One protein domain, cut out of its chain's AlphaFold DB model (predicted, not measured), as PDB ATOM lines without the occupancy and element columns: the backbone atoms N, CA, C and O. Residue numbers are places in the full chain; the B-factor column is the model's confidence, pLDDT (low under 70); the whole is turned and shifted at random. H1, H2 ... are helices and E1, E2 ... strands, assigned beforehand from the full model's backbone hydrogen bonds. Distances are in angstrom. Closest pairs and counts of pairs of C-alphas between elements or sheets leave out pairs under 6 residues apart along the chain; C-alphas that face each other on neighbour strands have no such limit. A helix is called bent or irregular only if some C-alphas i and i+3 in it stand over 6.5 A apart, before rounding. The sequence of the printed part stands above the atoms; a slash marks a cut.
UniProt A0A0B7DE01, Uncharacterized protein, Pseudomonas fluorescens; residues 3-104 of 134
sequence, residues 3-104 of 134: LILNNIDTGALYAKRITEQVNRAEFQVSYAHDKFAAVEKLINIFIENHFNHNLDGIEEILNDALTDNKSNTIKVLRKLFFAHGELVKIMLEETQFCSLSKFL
ATOM      1  N   LEU A   3      22.080  -5.478  50.487       89.31
ATOM      2  CA  LEU A   3      23.077  -6.472  50.852       89.31
ATOM      3  C   LEU A   3      22.366  -7.809  51.009       89.31
ATOM      4  O   LEU A   3      21.447  -7.924  51.814       89.31
ATOM      5  N   ILE A   4      22.803  -8.802  50.253       89.81
ATOM      6  CA  ILE A   4      22.369 -10.186  50.391       89.81
ATOM      7  C   ILE A   4      23.404 -10.895  51.251       89.81
ATOM      8  O   ILE A   4      24.589 -10.886  50.916       89.81
ATOM      9  N   LEU A   5      22.959 -11.469  52.358       88.81
ATOM     10  CA  LEU A   5      23.786 -12.139  53.348       88.81
ATOM     11  C   LEU A   5      23.419 -13.616  53.338       88.81
ATOM     12  O   LEU A   5      22.269 -13.956  53.598       88.81
ATOM     13  N   ASN A   6      24.388 -14.462  53.013       89.56
ATOM     14  CA  ASN A   6      24.236 -15.909  52.929       89.56
ATOM     15  C   ASN A   6      25.216 -16.582  53.897       89.56
ATOM     16  O   ASN A   6      26.418 -16.334  53.816       89.56
ATOM     17  N   ASN A   7      24.727 -17.439  54.783       87.56
ATOM     18  CA  ASN A   7      25.547 -18.306  55.617       87.56
ATOM     19  C   ASN A   7      24.950 -19.717  55.580       87.56
ATOM     20  O   ASN A   7      23.918 -19.988  56.187       87.56
ATOM     21  N   ILE A   8      25.626 -20.607  54.853       80.88
ATOM     22  CA  ILE A   8      25.193 -21.994  54.641       80.88
ATOM     23  C   ILE A   8      25.301 -22.817  55.930       80.88
ATOM     24  O   ILE A   8      24.445 -23.661  56.172       80.88
ATOM     25  N   ASP A   9      26.289 -22.543  56.784       82.44
ATOM     26  CA  ASP A   9      26.515 -23.308  58.019       82.44
ATOM     27  C   ASP A   9      25.378 -23.125  59.037       82.44
ATOM     28  O   ASP A   9      25.073 -24.027  59.816       82.44
ATOM     29  N   THR A  10      24.736 -21.956  59.026       83.62
ATOM     30  CA  THR A  10      23.605 -21.613  59.907       83.62
ATOM     31  C   THR A  10      22.248 -21.638  59.198       83.62
ATOM     32  O   THR A  10      21.222 -21.477  59.857       83.62
ATOM     33  N   GLY A  11      22.225 -21.813  57.871       83.31
ATOM     34  CA  GLY A  11      21.020 -21.696  57.039       83.31
ATOM     35  C   GLY A  11      20.470 -20.266  56.937       83.31
ATOM     36  O   GLY A  11      19.313 -20.060  56.570       83.31
ATOM     37  N   ALA A  12      21.255 -19.257  57.312       86.44
ATOM     38  CA  ALA A  12      20.805 -17.876  57.369       86.44
ATOM     39  C   ALA A  12      20.911 -17.192  55.997       86.44
ATOM     40  O   ALA A  12      21.998 -17.059  55.429       86.44
ATOM     41  N   LEU A  13      19.779 -16.687  55.501       89.81
ATOM     42  CA  LEU A  13      19.678 -16.032  54.203       89.81
ATOM     43  C   LEU A  13      18.811 -14.772  54.302       89.81
ATOM     44  O   LEU A  13      17.603 -14.864  54.492       89.81
ATOM     45  N   TYR A  14      19.420 -13.590  54.161       89.69
ATOM     46  CA  TYR A  14      18.748 -12.302  54.384       89.69
ATOM     47  C   TYR A  14      19.063 -11.270  53.300       89.69
ATOM     48  O   TYR A  14      20.167 -11.242  52.754       89.69
ATOM     49  N   ALA A  15      18.124 -10.354  53.046       89.56
ATOM     50  CA  ALA A  15      18.369  -9.131  52.284       89.56
ATOM     51  C   ALA A  15      18.155  -7.906  53.171       89.56
ATOM     52  O   ALA A  15      17.037  -7.618  53.580       89.56
ATOM     53  N   LYS A  16      19.219  -7.143  53.413       88.06
ATOM     54  CA  LYS A  16      19.174  -5.920  54.223       88.06
ATOM     55  C   LYS A  16      19.523  -4.699  53.402       88.06
ATOM     56  O   LYS A  16      20.221  -4.797  52.390       88.06
ATOM     57  N   ARG A  17      19.058  -3.517  53.799       86.00
ATOM     58  CA  ARG A  17      19.460  -2.287  53.102       86.00
ATOM     59  C   ARG A  17      20.944  -2.036  53.341       86.00
ATOM     60  O   ARG A  17      21.466  -2.303  54.416       86.00
ATOM     61  N   ILE A  18      21.636  -1.475  52.349       84.25
ATOM     62  CA  ILE A  18      23.085  -1.219  52.463       84.25
ATOM     63  C   ILE A  18      23.462  -0.268  53.612       84.25
ATOM     64  O   ILE A  18      24.607  -0.248  54.050       84.25
ATOM     65  N   THR A  19      22.496   0.515  54.088       83.12
ATOM     66  CA  THR A  19      22.624   1.448  55.210       83.12
ATOM     67  C   THR A  19      22.617   0.766  56.578       83.12
ATOM     68  O   THR A  19      22.925   1.417  57.571       83.12
ATOM     69  N   GLU A  20      22.248  -0.512  56.659       80.12
ATOM     70  CA  GLU A  20      22.180  -1.249  57.920       80.12
ATOM     71  C   GLU A  20      23.549  -1.822  58.310       80.12
ATOM     72  O   GLU A  20      24.315  -2.301  57.470       80.12
ATOM     73  N   GLN A  21      23.858  -1.783  59.609       75.44
ATOM     74  CA  GLN A  21      25.063  -2.410  60.146       75.44
ATOM     75  C   GLN A  21      24.856  -3.921  60.246       75.44
ATOM     76  O   GLN A  21      23.940  -4.394  60.916       75.44
ATOM     77  N   VAL A  22      25.724  -4.676  59.577       80.62
ATOM     78  CA  VAL A  22      25.671  -6.139  59.510       80.62
ATOM     79  C   VAL A  22      27.058  -6.719  59.721       80.62
ATOM     80  O   VAL A  22      28.043  -6.188  59.199       80.62
ATOM     81  N   ASN A  23      27.138  -7.812  60.482       76.62
ATOM     82  CA  ASN A  23      28.385  -8.533  60.698       76.62
ATOM     83  C   ASN A  23      28.760  -9.287  59.417       76.62
ATOM     84  O   ASN A  23      28.240 -10.358  59.149       76.62
ATOM     85  N   ARG A  24      29.630  -8.710  58.586       78.06
ATOM     86  CA  ARG A  24      29.992  -9.289  57.278       78.06
ATOM     87  C   ARG A  24      30.975 -10.454  57.371       78.06
ATOM     88  O   ARG A  24      31.166 -11.137  56.376       78.06
ATOM     89  N   ALA A  25      31.623 -10.657  58.518       78.81
ATOM     90  CA  ALA A  25      32.645 -11.691  58.671       78.81
ATOM     91  C   ALA A  25      32.053 -13.109  58.664       78.81
ATOM     92  O   ALA A  25      32.722 -14.055  58.266       78.81
ATOM     93  N   GLU A  26      30.791 -13.237  59.072       81.12
ATOM     94  CA  GLU A  26      30.084 -14.516  59.206       81.12
ATOM     95  C   GLU A  26      29.242 -14.863  57.973       81.12
ATOM     96  O   GLU A  26      28.592 -15.901  57.954       81.12
ATOM     97  N   PHE A  27      29.209 -14.006  56.950       84.44
ATOM     98  CA  PHE A  27      28.316 -14.175  55.806       84.44
ATOM     99  C   PHE A  27      29.064 -14.001  54.493       84.44
ATOM    100  O   PHE A  27      29.855 -13.075  54.310       84.44
ATOM    101  N   GLN A  28      28.718 -14.831  53.515       85.94
ATOM    102  CA  GLN A  28      28.985 -14.533  52.124       85.94
ATOM    103  C   GLN A  28      28.069 -13.381  51.691       85.94
ATOM    104  O   GLN A  28      26.842 -13.487  51.725       85.94
ATOM    105  N   VAL A  29      28.676 -12.262  51.292       86.94
ATOM    106  CA  VAL A  29      27.950 -11.038  50.939       86.94
ATOM    107  C   VAL A  29      27.853 -10.893  49.426       86.94
ATOM    108  O   VAL A  29      28.858 -10.942  48.717       86.94
ATOM    109  N   SER A  30      26.650 -10.635  48.924       87.62
ATOM    110  CA  SER A  30      26.438 -10.167  47.555       87.62
ATOM    111  C   SER A  30      25.521  -8.941  47.524       87.62
ATOM    112  O   SER A  30      24.983  -8.521  48.544       87.62
ATOM    113  N   TYR A  31      25.387  -8.302  46.360       89.00
ATOM    114  CA  TYR A  31      24.704  -7.011  46.238       89.00
ATOM    115  C   TYR A  31      23.551  -7.068  45.245       89.00
ATOM    116  O   TYR A  31      23.699  -7.629  44.158       89.00
ATOM    117  N   ALA A  32      22.439  -6.415  45.564       90.50
ATOM    118  CA  ALA A  32      21.316  -6.203  44.656       90.50
ATOM    119  C   ALA A  32      21.017  -4.705  44.513       90.50
ATOM    120  O   ALA A  32      21.127  -3.934  45.467       90.50
ATOM    121  N   HIS A  33      20.684  -4.254  43.306       88.56
ATOM    122  CA  HIS A  33      20.503  -2.822  43.036       88.56
ATOM    123  C   HIS A  33      19.201  -2.289  43.644       88.56
ATOM    124  O   HIS A  33      19.199  -1.243  44.303       88.56
ATOM    125  N   ASP A  34      18.130  -3.067  43.533       89.62
ATOM    126  CA  ASP A  34      16.813  -2.779  44.084       89.62
ATOM    127  C   ASP A  34      16.238  -3.999  44.826       89.62
ATOM    128  O   ASP A  34      16.887  -5.042  44.947       89.62
ATOM    129  N   LYS A  35      15.023  -3.838  45.359       90.12
ATOM    130  CA  LYS A  35      14.310  -4.885  46.099       90.12
ATOM    131  C   LYS A  35      13.899  -6.065  45.209       90.12
ATOM    132  O   LYS A  35      13.895  -7.198  45.663       90.12
ATOM    133  N   PHE A  36      13.617  -5.823  43.930       92.31
ATOM    134  CA  PHE A  36      13.184  -6.849  42.977       92.31
ATOM    135  C   PHE A  36      14.345  -7.773  42.590       92.31
ATOM    136  O   PHE A  36      14.209  -8.993  42.601       92.31
ATOM    137  N   ALA A  37      15.518  -7.196  42.339       91.81
ATOM    138  CA  ALA A  37      16.768  -7.916  42.156       91.81
ATOM    139  C   ALA A  37      17.204  -8.632  43.443       91.81
ATOM    140  O   ALA A  37      17.850  -9.674  43.368       91.81
ATOM    141  N   ALA A  38      16.865  -8.092  44.621       92.06
ATOM    142  CA  ALA A  38      17.129  -8.761  45.893       92.06
ATOM    143  C   ALA A  38      16.277 -10.030  46.045       92.06
ATOM    144  O   ALA A  38      16.834 -11.081  46.351       92.06
ATOM    145  N   VAL A  39      14.973  -9.953  45.738       93.25
ATOM    146  CA  VAL A  39      14.075 -11.122  45.653       93.25
ATOM    147  C   VAL A  39      14.641 -12.163  44.687       93.25
ATOM    148  O   VAL A  39      14.761 -13.331  45.044       93.25
ATOM    149  N   GLU A  40      15.035 -11.739  43.481       93.38
ATOM    150  CA  GLU A  40      15.601 -12.638  42.470       93.38
ATOM    151  C   GLU A  40      16.842 -13.373  42.990       93.38
ATOM    152  O   GLU A  40      16.933 -14.596  42.886       93.38
ATOM    153  N   LYS A  41      17.779 -12.645  43.604       92.88
ATOM    154  CA  LYS A  41      19.009 -13.235  44.138       92.88
ATOM    155  C   LYS A  41      18.768 -14.165  45.318       92.88
ATOM    156  O   LYS A  41      19.382 -15.223  45.353       92.88
ATOM    157  N   LEU A  42      17.909 -13.791  46.264       92.06
ATOM    158  CA  LEU A  42      17.618 -14.634  47.424       92.06
ATOM    159  C   LEU A  42      17.000 -15.960  46.996       92.06
ATOM    160  O   LEU A  42      17.465 -17.010  47.422       92.06
ATOM    161  N   ILE A  43      16.009 -15.919  46.103       93.06
ATOM    162  CA  ILE A  43      15.349 -17.136  45.626       93.06
ATOM    163  C   ILE A  43      16.326 -18.013  44.832       93.06
ATOM    164  O   ILE A  43      16.334 -19.226  45.026       93.06
ATOM    165  N   ASN A  44      17.190 -17.427  43.995       93.25
ATOM    166  CA  ASN A  44      18.233 -18.192  43.307       93.25
ATOM    167  C   ASN A  44      19.174 -18.880  44.302       93.25
ATOM    168  O   ASN A  44      19.350 -20.088  44.214       93.25
ATOM    169  N   ILE A  45      19.707 -18.150  45.288       91.00
ATOM    170  CA  ILE A  45      20.612 -18.709  46.306       91.00
ATOM    171  C   ILE A  45      19.921 -19.819  47.104       91.00
ATOM    172  O   ILE A  45      20.540 -20.831  47.420       91.00
ATOM    173  N   PHE A  46      18.645 -19.645  47.431       90.75
ATOM    174  CA  PHE A  46      17.862 -20.636  48.159       90.75
ATOM    175  C   PHE A  46      17.711 -21.948  47.383       90.75
ATOM    176  O   PHE A  46      17.962 -23.027  47.921       90.75
ATOM    177  N   ILE A  47      17.351 -21.852  46.101       90.88
ATOM    178  CA  ILE A  47      17.160 -23.009  45.223       90.88
ATOM    179  C   ILE A  47      18.503 -23.672  44.885       90.88
ATOM    180  O   ILE A  47      18.616 -24.894  44.948       90.88
ATOM    181  N   GLU A  48      19.531 -22.881  44.567       89.31
ATOM    182  CA  GLU A  48      20.880 -23.363  44.239       89.31
ATOM    183  C   GLU A  48      21.536 -24.096  45.416       89.31
ATOM    184  O   GLU A  48      22.267 -25.059  45.204       89.31
ATOM    185  N   ASN A  49      21.224 -23.703  46.655       87.25
ATOM    186  CA  ASN A  49      21.669 -24.397  47.866       87.25
ATOM    187  C   ASN A  49      20.696 -25.491  48.333       87.25
ATOM    188  O   ASN A  49      20.714 -25.860  49.507       87.25
ATOM    189  N   HIS A  50      19.847 -26.010  47.445       86.44
ATOM    190  CA  HIS A  50      18.955 -27.140  47.716       86.44
ATOM    191  C   HIS A  50      18.033 -26.949  48.928       86.44
ATOM    192  O   HIS A  50      17.802 -27.900  49.668       86.44
ATOM    193  N   PHE A  51      17.468 -25.749  49.112       84.75
ATOM    194  CA  PHE A  51      16.512 -25.466  50.195       84.75
ATOM    195  C   PHE A  51      17.117 -25.593  51.609       84.75
ATOM    196  O   PHE A  51      16.384 -25.705  52.585       84.75
ATOM    197  N   ASN A  52      18.447 -25.530  51.747       84.25
ATOM    198  CA  ASN A  52      19.140 -25.623  53.042       84.25
ATOM    199  C   ASN A  52      19.116 -24.323  53.872       84.25
ATOM    200  O   ASN A  52      19.800 -24.224  54.888       84.25
ATOM    201  N   HIS A  53      18.373 -23.312  53.426       87.50
ATOM    202  CA  HIS A  53      18.263 -22.018  54.098       87.50
ATOM    203  C   HIS A  53      16.894 -21.858  54.753       87.50
ATOM    204  O   HIS A  53      15.932 -22.526  54.385       87.50
ATOM    205  N   ASN A  54      16.790 -20.928  55.694       88.12
ATOM    206  CA  ASN A  54      15.516 -20.515  56.267       88.12
ATOM    207  C   ASN A  54      14.770 -19.579  55.305       88.12
ATOM    208  O   ASN A  54      15.375 -18.794  54.570       88.12
ATOM    209  N   LEU A  55      13.439 -19.639  55.341       88.38
ATOM    210  CA  LEU A  55      12.571 -18.826  54.485       88.38
ATOM    211  C   LEU A  55      12.359 -17.400  55.008       88.38
ATOM    212  O   LEU A  55      11.971 -16.538  54.224       88.38
ATOM    213  N   ASP A  56      12.661 -17.125  56.280       88.19
ATOM    214  CA  ASP A  56      12.372 -15.844  56.945       88.19
ATOM    215  C   ASP A  56      12.826 -14.624  56.128       88.19
ATOM    216  O   ASP A  56      12.061 -13.685  55.910       88.19
ATOM    217  N   GLY A  57      14.058 -14.643  55.611       86.62
ATOM    218  CA  GLY A  57      14.578 -13.524  54.823       86.62
ATOM    219  C   GLY A  57      13.998 -13.430  53.409       86.62
ATOM    220  O   GLY A  57      13.980 -12.340  52.834       86.62
ATOM    221  N   ILE A  58      13.498 -14.536  52.848       90.19
ATOM    222  CA  ILE A  58      12.741 -14.530  51.588       90.19
ATOM    223  C   ILE A  58      11.364 -13.915  51.822       90.19
ATOM    224  O   ILE A  58      10.927 -13.078  51.032       90.19
ATOM    225  N   GLU A  59      10.694 -14.283  52.910       92.56
ATOM    226  CA  GLU A  59       9.394 -13.723  53.260       92.56
ATOM    227  C   GLU A  59       9.468 -12.221  53.529       92.56
ATOM    228  O   GLU A  59       8.646 -11.467  53.008       92.56
ATOM    229  N   GLU A  60      10.476 -11.776  54.281       91.50
ATOM    230  CA  GLU A  60      10.682 -10.364  54.594       91.50
ATOM    231  C   GLU A  60      10.831  -9.529  53.314       91.50
ATOM    232  O   GLU A  60      10.100  -8.555  53.108       91.50
ATOM    233  N   ILE A  61      11.713  -9.947  52.393       92.31
ATOM    234  CA  ILE A  61      11.919  -9.200  51.146       92.31
ATOM    235  C   ILE A  61      10.713  -9.292  50.204       92.31
ATOM    236  O   ILE A  61      10.433  -8.344  49.466       92.31
ATOM    237  N   LEU A  62       9.996 -10.424  50.202       92.12
ATOM    238  CA  LEU A  62       8.799 -10.602  49.387       92.12
ATOM    239  C   LEU A  62       7.692  -9.679  49.873       92.12
ATOM    240  O   LEU A  62       7.070  -9.021  49.041       92.12
ATOM    241  N   ASN A  63       7.490  -9.580  51.186       93.69
ATOM    242  CA  ASN A  63       6.541  -8.646  51.774       93.69
ATOM    243  C   ASN A  63       6.862  -7.209  51.338       93.69
ATOM    244  O   ASN A  63       6.024  -6.547  50.725       93.69
ATOM    245  N   ASP A  64       8.112  -6.780  51.530       91.06
ATOM    246  CA  ASP A  64       8.600  -5.454  51.137       91.06
ATOM    247  C   ASP A  64       8.391  -5.157  49.641       91.06
ATOM    248  O   ASP A  64       7.994  -4.052  49.249       91.06
ATOM    249  N   ALA A  65       8.658  -6.137  48.773       91.56
ATOM    250  CA  ALA A  65       8.481  -5.994  47.333       91.56
ATOM    251  C   ALA A  65       6.997  -5.972  46.928       91.56
ATOM    252  O   ALA A  65       6.612  -5.228  46.021       91.56
ATOM    253  N   LEU A  66       6.147  -6.772  47.575       92.25
ATOM    254  CA  LEU A  66       4.705  -6.826  47.315       92.25
ATOM    255  C   LEU A  66       3.995  -5.545  47.746       92.25
ATOM    256  O   LEU A  66       3.134  -5.071  46.999       92.25
ATOM    257  N   THR A  67       4.356  -4.984  48.905       92.62
ATOM    258  CA  THR A  67       3.803  -3.715  49.400       92.62
ATOM    259  C   THR A  67       4.151  -2.553  48.474       92.62
ATOM    260  O   THR A  67       3.330  -1.665  48.269       92.62
ATOM    261  N   ASP A  68       5.343  -2.571  47.878       92.81
ATOM    262  CA  ASP A  68       5.782  -1.528  46.953       92.81
ATOM    263  C   ASP A  68       5.151  -1.650  45.563       92.81
ATOM    264  O   ASP A  68       4.537  -0.709  45.061       92.81
ATOM    265  N   ASN A  69       5.307  -2.808  44.913       92.44
ATOM    266  CA  ASN A  69       4.761  -3.028  43.581       92.44
ATOM    267  C   ASN A  69       4.501  -4.509  43.305       92.44
ATOM    268  O   ASN A  69       5.318  -5.224  42.717       92.44
ATOM    269  N   LYS A  70       3.279  -4.939  43.620       91.31
ATOM    270  CA  LYS A  70       2.788  -6.293  43.347       91.31
ATOM    271  C   LYS A  70       2.998  -6.750  41.897       91.31
ATOM    272  O   LYS A  70       3.359  -7.902  41.672       91.31
ATOM    273  N   SER A  71       2.775  -5.879  40.908       90.56
ATOM    274  CA  SER A  71       2.892  -6.253  39.488       90.56
ATOM    275  C   SER A  71       4.329  -6.621  39.124       90.56
ATOM    276  O   SER A  71       4.568  -7.658  38.502       90.56
ATOM    277  N   ASN A  72       5.295  -5.807  39.553       91.62
ATOM    278  CA  ASN A  72       6.706  -6.071  39.300       91.62
ATOM    279  C   ASN A  72       7.205  -7.293  40.078       91.62
ATOM    280  O   ASN A  72       7.903  -8.119  39.494       91.62
ATOM    281  N   THR A  73       6.773  -7.486  41.325       92.38
ATOM    282  CA  THR A  73       7.121  -8.686  42.103       92.38
ATOM    283  C   THR A  73       6.622  -9.962  41.429       92.38
ATOM    284  O   THR A  73       7.385 -10.911  41.261       92.38
ATOM    285  N   ILE A  74       5.381  -9.975  40.928       91.44
ATOM    286  CA  ILE A  74       4.853 -11.119  40.169       91.44
ATOM    287  C   ILE A  74       5.654 -11.350  38.879       91.44
ATOM    288  O   ILE A  74       5.891 -12.499  38.510       91.44
ATOM    289  N   LYS A  75       6.099 -10.294  38.180       91.69
ATOM    290  CA  LYS A  75       6.963 -10.447  36.992       91.69
ATOM    291  C   LYS A  75       8.294 -11.117  37.339       91.69
ATOM    292  O   LYS A  75       8.716 -12.001  36.596       91.69
ATOM    293  N   VAL A  76       8.920 -10.740  38.455       93.06
ATOM    294  CA  VAL A  76      10.155 -11.383  38.937       93.06
ATOM    295  C   VAL A  76       9.907 -12.849  39.269       93.06
ATOM    296  O   VAL A  76      10.627 -13.710  38.773       93.06
ATOM    297  N   LEU A  77       8.845 -13.158  40.018       92.81
ATOM    298  CA  LEU A  77       8.495 -14.541  40.351       92.81
ATOM    299  C   LEU A  77       8.210 -15.388  39.105       92.81
ATOM    300  O   LEU A  77       8.629 -16.537  39.035       92.81
ATOM    301  N   ARG A  78       7.568 -14.821  38.077       91.31
ATOM    302  CA  ARG A  78       7.369 -15.501  36.786       91.31
ATOM    303  C   ARG A  78       8.679 -15.768  36.054       91.31
ATOM    304  O   ARG A  78       8.821 -16.831  35.457       91.31
ATOM    305  N   LYS A  79       9.621 -14.823  36.089       91.62
ATOM    306  CA  LYS A  79      10.959 -15.001  35.510       91.62
ATOM    307  C   LYS A  79      11.717 -16.122  36.227       91.62
ATOM    308  O   LYS A  79      12.270 -16.992  35.566       91.62
ATOM    309  N   LEU A  80      11.679 -16.138  37.558       92.25
ATOM    310  CA  LEU A  80      12.266 -17.203  38.373       92.25
ATOM    311  C   LEU A  80      11.608 -18.556  38.099       92.25
ATOM    312  O   LEU A  80      12.303 -19.548  37.923       92.25
ATOM    313  N   PHE A  81      10.279 -18.596  38.001       92.50
ATOM    314  CA  PHE A  81       9.541 -19.811  37.667       92.50
ATOM    315  C   PHE A  81       9.898 -20.341  36.275       92.50
ATOM    316  O   PHE A  81       9.974 -21.545  36.075       92.50
ATOM    317  N   PHE A  82      10.176 -19.464  35.310       88.75
ATOM    318  CA  PHE A  82      10.674 -19.893  34.006       88.75
ATOM    319  C   PHE A  82      12.073 -20.528  34.089       88.75
ATOM    320  O   PHE A  82      12.357 -21.458  33.341       88.75
ATOM    321  N   ALA A  83      12.930 -20.047  34.994       89.31
ATOM    322  CA  ALA A  83      14.286 -20.565  35.171       89.31
ATOM    323  C   ALA A  83      14.336 -21.868  35.989       89.31
ATOM    324  O   ALA A  83      15.036 -22.802  35.608       89.31
ATOM    325  N   HIS A  84      13.584 -21.939  37.089       90.12
ATOM    326  CA  HIS A  84      13.682 -23.013  38.092       90.12
ATOM    327  C   HIS A  84      12.446 -23.919  38.163       90.12
ATOM    328  O   HIS A  84      12.442 -24.919  38.880       90.12
ATOM    329  N   GLY A  85      11.384 -23.592  37.428       88.06
ATOM    330  CA  GLY A  85      10.165 -24.391  37.357       88.06
ATOM    331  C   GLY A  85       9.470 -24.554  38.708       88.06
ATOM    332  O   GLY A  85       9.358 -23.616  39.500       88.06
ATOM    333  N   GLU A  86       8.997 -25.773  38.963       88.81
ATOM    334  CA  GLU A  86       8.210 -26.131  40.150       88.81
ATOM    335  C   GLU A  86       8.944 -25.876  41.476       88.81
ATOM    336  O   GLU A  86       8.287 -25.648  42.486       88.81
ATOM    337  N   LEU A  87      10.280 -25.794  41.483       91.31
ATOM    338  CA  LEU A  87      11.053 -25.459  42.687       91.31
ATOM    339  C   LEU A  87      10.639 -24.108  43.289       91.31
ATOM    340  O   LEU A  87      10.580 -23.962  44.507       91.31
ATOM    341  N   VAL A  88      10.279 -23.134  42.447       91.25
ATOM    342  CA  VAL A  88       9.783 -21.826  42.909       91.25
ATOM    343  C   VAL A  88       8.404 -21.950  43.544       91.25
ATOM    344  O   VAL A  88       8.116 -21.248  44.508       91.25
ATOM    345  N   LYS A  89       7.543 -22.826  43.017       90.25
ATOM    346  CA  LYS A  89       6.211 -23.051  43.590       90.25
ATOM    347  C   LYS A  89       6.307 -23.751  44.935       90.25
ATOM    348  O   LYS A  89       5.693 -23.262  45.869       90.25
ATOM    349  N   ILE A  90       7.120 -24.805  45.028       90.19
ATOM    350  CA  ILE A  90       7.376 -25.524  46.282       90.19
ATOM    351  C   ILE A  90       7.878 -24.541  47.342       90.19
ATOM    352  O   ILE A  90       7.310 -24.463  48.422       90.19
ATOM    353  N   MET A  91       8.871 -23.710  47.005       92.62
ATOM    354  CA  MET A  91       9.357 -22.675  47.921       92.62
ATOM    355  C   MET A  91       8.240 -21.716  48.354       92.62
ATOM    356  O   MET A  91       8.090 -21.465  49.542       92.62
ATOM    357  N   LEU A  92       7.433 -21.202  47.418       92.00
ATOM    358  CA  LEU A  92       6.340 -20.288  47.759       92.00
ATOM    359  C   LEU A  92       5.257 -20.954  48.614       92.00
ATOM    360  O   LEU A  92       4.668 -20.275  49.449       92.00
ATOM    361  N   GLU A  93       4.973 -22.238  48.409       90.00
ATOM    362  CA  GLU A  93       3.984 -22.994  49.185       90.00
ATOM    363  C   GLU A  93       4.372 -23.141  50.655       90.00
ATOM    364  O   GLU A  93       3.493 -23.075  51.512       90.00
ATOM    365  N   GLU A  94       5.671 -23.224  50.940       88.50
ATOM    366  CA  GLU A  94       6.224 -23.241  52.299       88.50
ATOM    367  C   GLU A  94       6.264 -21.847  52.956       88.50
ATOM    368  O   GLU A  94       6.543 -21.731  54.146       88.50
ATOM    369  N   THR A  95       5.966 -20.778  52.207       89.94
ATOM    370  CA  THR A  95       5.877 -19.412  52.751       89.94
ATOM    371  C   THR A  95       4.440 -18.989  53.044       89.94
ATOM    372  O   THR A  95       3.475 -19.475  52.444       89.94
ATOM    373  N   GLN A  96       4.279 -17.936  53.848       89.50
ATOM    374  CA  GLN A  96       2.998 -17.236  54.023       89.50
ATOM    375  C   GLN A  96       2.414 -16.671  52.709       89.50
ATOM    376  O   GLN A  96       1.236 -16.310  52.637       89.50
ATOM    377  N   PHE A  97       3.214 -16.617  51.637       89.94
ATOM    378  CA  PHE A  97       2.819 -16.142  50.315       89.94
ATOM    379  C   PHE A  97       2.427 -17.266  49.345       89.94
ATOM    380  O   PHE A  97       2.402 -17.034  48.134       89.94
ATOM    381  N   CYS A  98       2.029 -18.442  49.842       88.94
ATOM    382  CA  CYS A  98       1.611 -19.599  49.037       88.94
ATOM    383  C   CYS A  98       0.581 -19.274  47.941       88.94
ATOM    384  O   CYS A  98       0.612 -19.838  46.852       88.94
ATOM    385  N   SER A  99      -0.293 -18.284  48.156       88.69
ATOM    386  CA  SER A  99      -1.256 -17.830  47.141       88.69
ATOM    387  C   SER A  99      -0.614 -17.311  45.844       88.69
ATOM    388  O   SER A  99      -1.272 -17.313  44.800       88.69
ATOM    389  N   LEU A 100       0.658 -16.893  45.883       88.12
ATOM    390  CA  LEU A 100       1.403 -16.433  44.712       88.12
ATOM    391  C   LEU A 100       1.708 -17.563  43.723       88.12
ATOM    392  O   LEU A 100       1.787 -17.288  42.522       88.12
ATOM    393  N   SER A 101       1.799 -18.818  44.183       87.81
ATOM    394  CA  SER A 101       2.060 -19.979  43.320       87.81
ATOM    395  C   SER A 101       0.985 -20.138  42.237       87.81
ATOM    396  O   SER A 101       1.292 -20.464  41.090       87.81
ATOM    397  N   LYS A 102      -0.264 -19.762  42.543       85.38
ATOM    398  CA  LYS A 102      -1.411 -19.797  41.617       85.38
ATOM    399  C   LYS A 102      -1.238 -18.898  40.390       85.38
ATOM    400  O   LYS A 102      -1.881 -19.120  39.368       85.38
ATOM    401  N   PHE A 103      -0.387 -17.874  40.467       83.69
ATOM    402  CA  PHE A 103      -0.120 -16.962  39.348       83.69
ATOM    403  C   PHE A 103       1.033 -17.428  38.447       83.69
ATOM    404  O   PHE A 103       1.319 -16.775  37.430       83.69
ATOM    405  N   LEU A 104       1.688 -18.530  38.819       86.50
ATOM    406  CA  LEU A 104       2.802 -19.151  38.114       86.50
ATOM    407  C   LEU A 104       2.279 -20.336  37.294       86.50
ATOM    408  O   LEU A 104       2.259 -21.478  37.739       86.50
TER     409      LEU A 104
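What this domain is: This is residues 3 to 104 of the 134 residues of an uncharacterized protein of Pseudomonas fluorescens (UniProt A0A0B7DE01). A small three-stranded sheet stands at one end and a group of helices at the other, with H1 in between, over one face of the sheet and packed on its far side by the long bent helix H2. H2 folds back on itself: its first arm, H2a, reaches the sheet beside the edge strand E2, its second arm, H2b, runs beside H1, and the short hairpin of H3 and H4 lies at the end far from the sheet, while the link from E2 to E3, with Ala 25, loops out at the opposite end of the domain. The printed part has 102 residues, with three named strands followed by four named helices, E1 E2 E3 H1 H2 H3 H4; the sheet has the order E2 - E1 - E3, all antiparallel, and the class is mixed. The whole is compact, with a radius of gyration of the C-alphas of 12.8 A and spans of 39 by 28 by 22 A.

Where its parts are: E1, residues 3 to 7, begins at C-alpha 3, (23.077, -6.472, 50.852). E2 is residues 12 to 17, 16.2 A long, and E3 is residues 28 to 32. H1, residues 35 to 48, is 19.7 A long and begins at (14.310, -4.885, 46.099). H2, residues 56 to 84, was assigned as one helix by its hydrogen bonds but is bent: C-alphas 68 and 71 are 9.3 A apart. Its arms are H2a, residues 56 to 68, 18.7 A, and H2b, residues 71 to 84, 20.0 A. H3 is residues 86 to 93, and H4, residues 98 to 103, ends at (-0.120, -16.962, 39.348).

How they stand to each other: E1 and E2 form a hairpin, with N 5 and O 14 at 2.8 A. E1 and E3 are antiparallel, with N 4 and O 30 at 2.8 A. With H1 on one face, the sheet makes two layers, helix over strands; H1 runs along E1 at 15 degrees on the local plane, at a height over the sheet of 8.7 A. H2a is on the same face, over none of the strands; the closest C-alphas of E2 and H2a, Tyr 14 and Gly 57, are 4.4 A apart. H1 and H2a touch as a helical hairpin at a shallow tilt of 29 degrees, closest at the C-alphas of Lys 35 and Ala 65, 6.1 A. H1 and H2b touch, the same way at a shallow tilt of 22 degrees, closest at the C-alphas of Phe 36 and Thr 73, 6.4 A. H2b touches H3 with residues 77 to 81 alone, closest at the C-alphas of Phe 81 and Val 88, 5.6 A. H3 and H4 form a helical hairpin, with the C-alphas of Leu 92 and Cys 98 at 4.9 A. H1 and H4 are apart. Every O i to N i+4 pair is within hydrogen-bond range in H1, H2a, H2b and H3; H4 has 0 of 2, but 3 of 3 O i to N i+3 pairs.

The domain as a whole: The two C-alphas farthest apart, those of Ala 25 and Lys 102, are 38.9 A apart. The printed part has no cut and no long link. The mean pLDDT of the printed part is 88.7, and no printed residue is under 70.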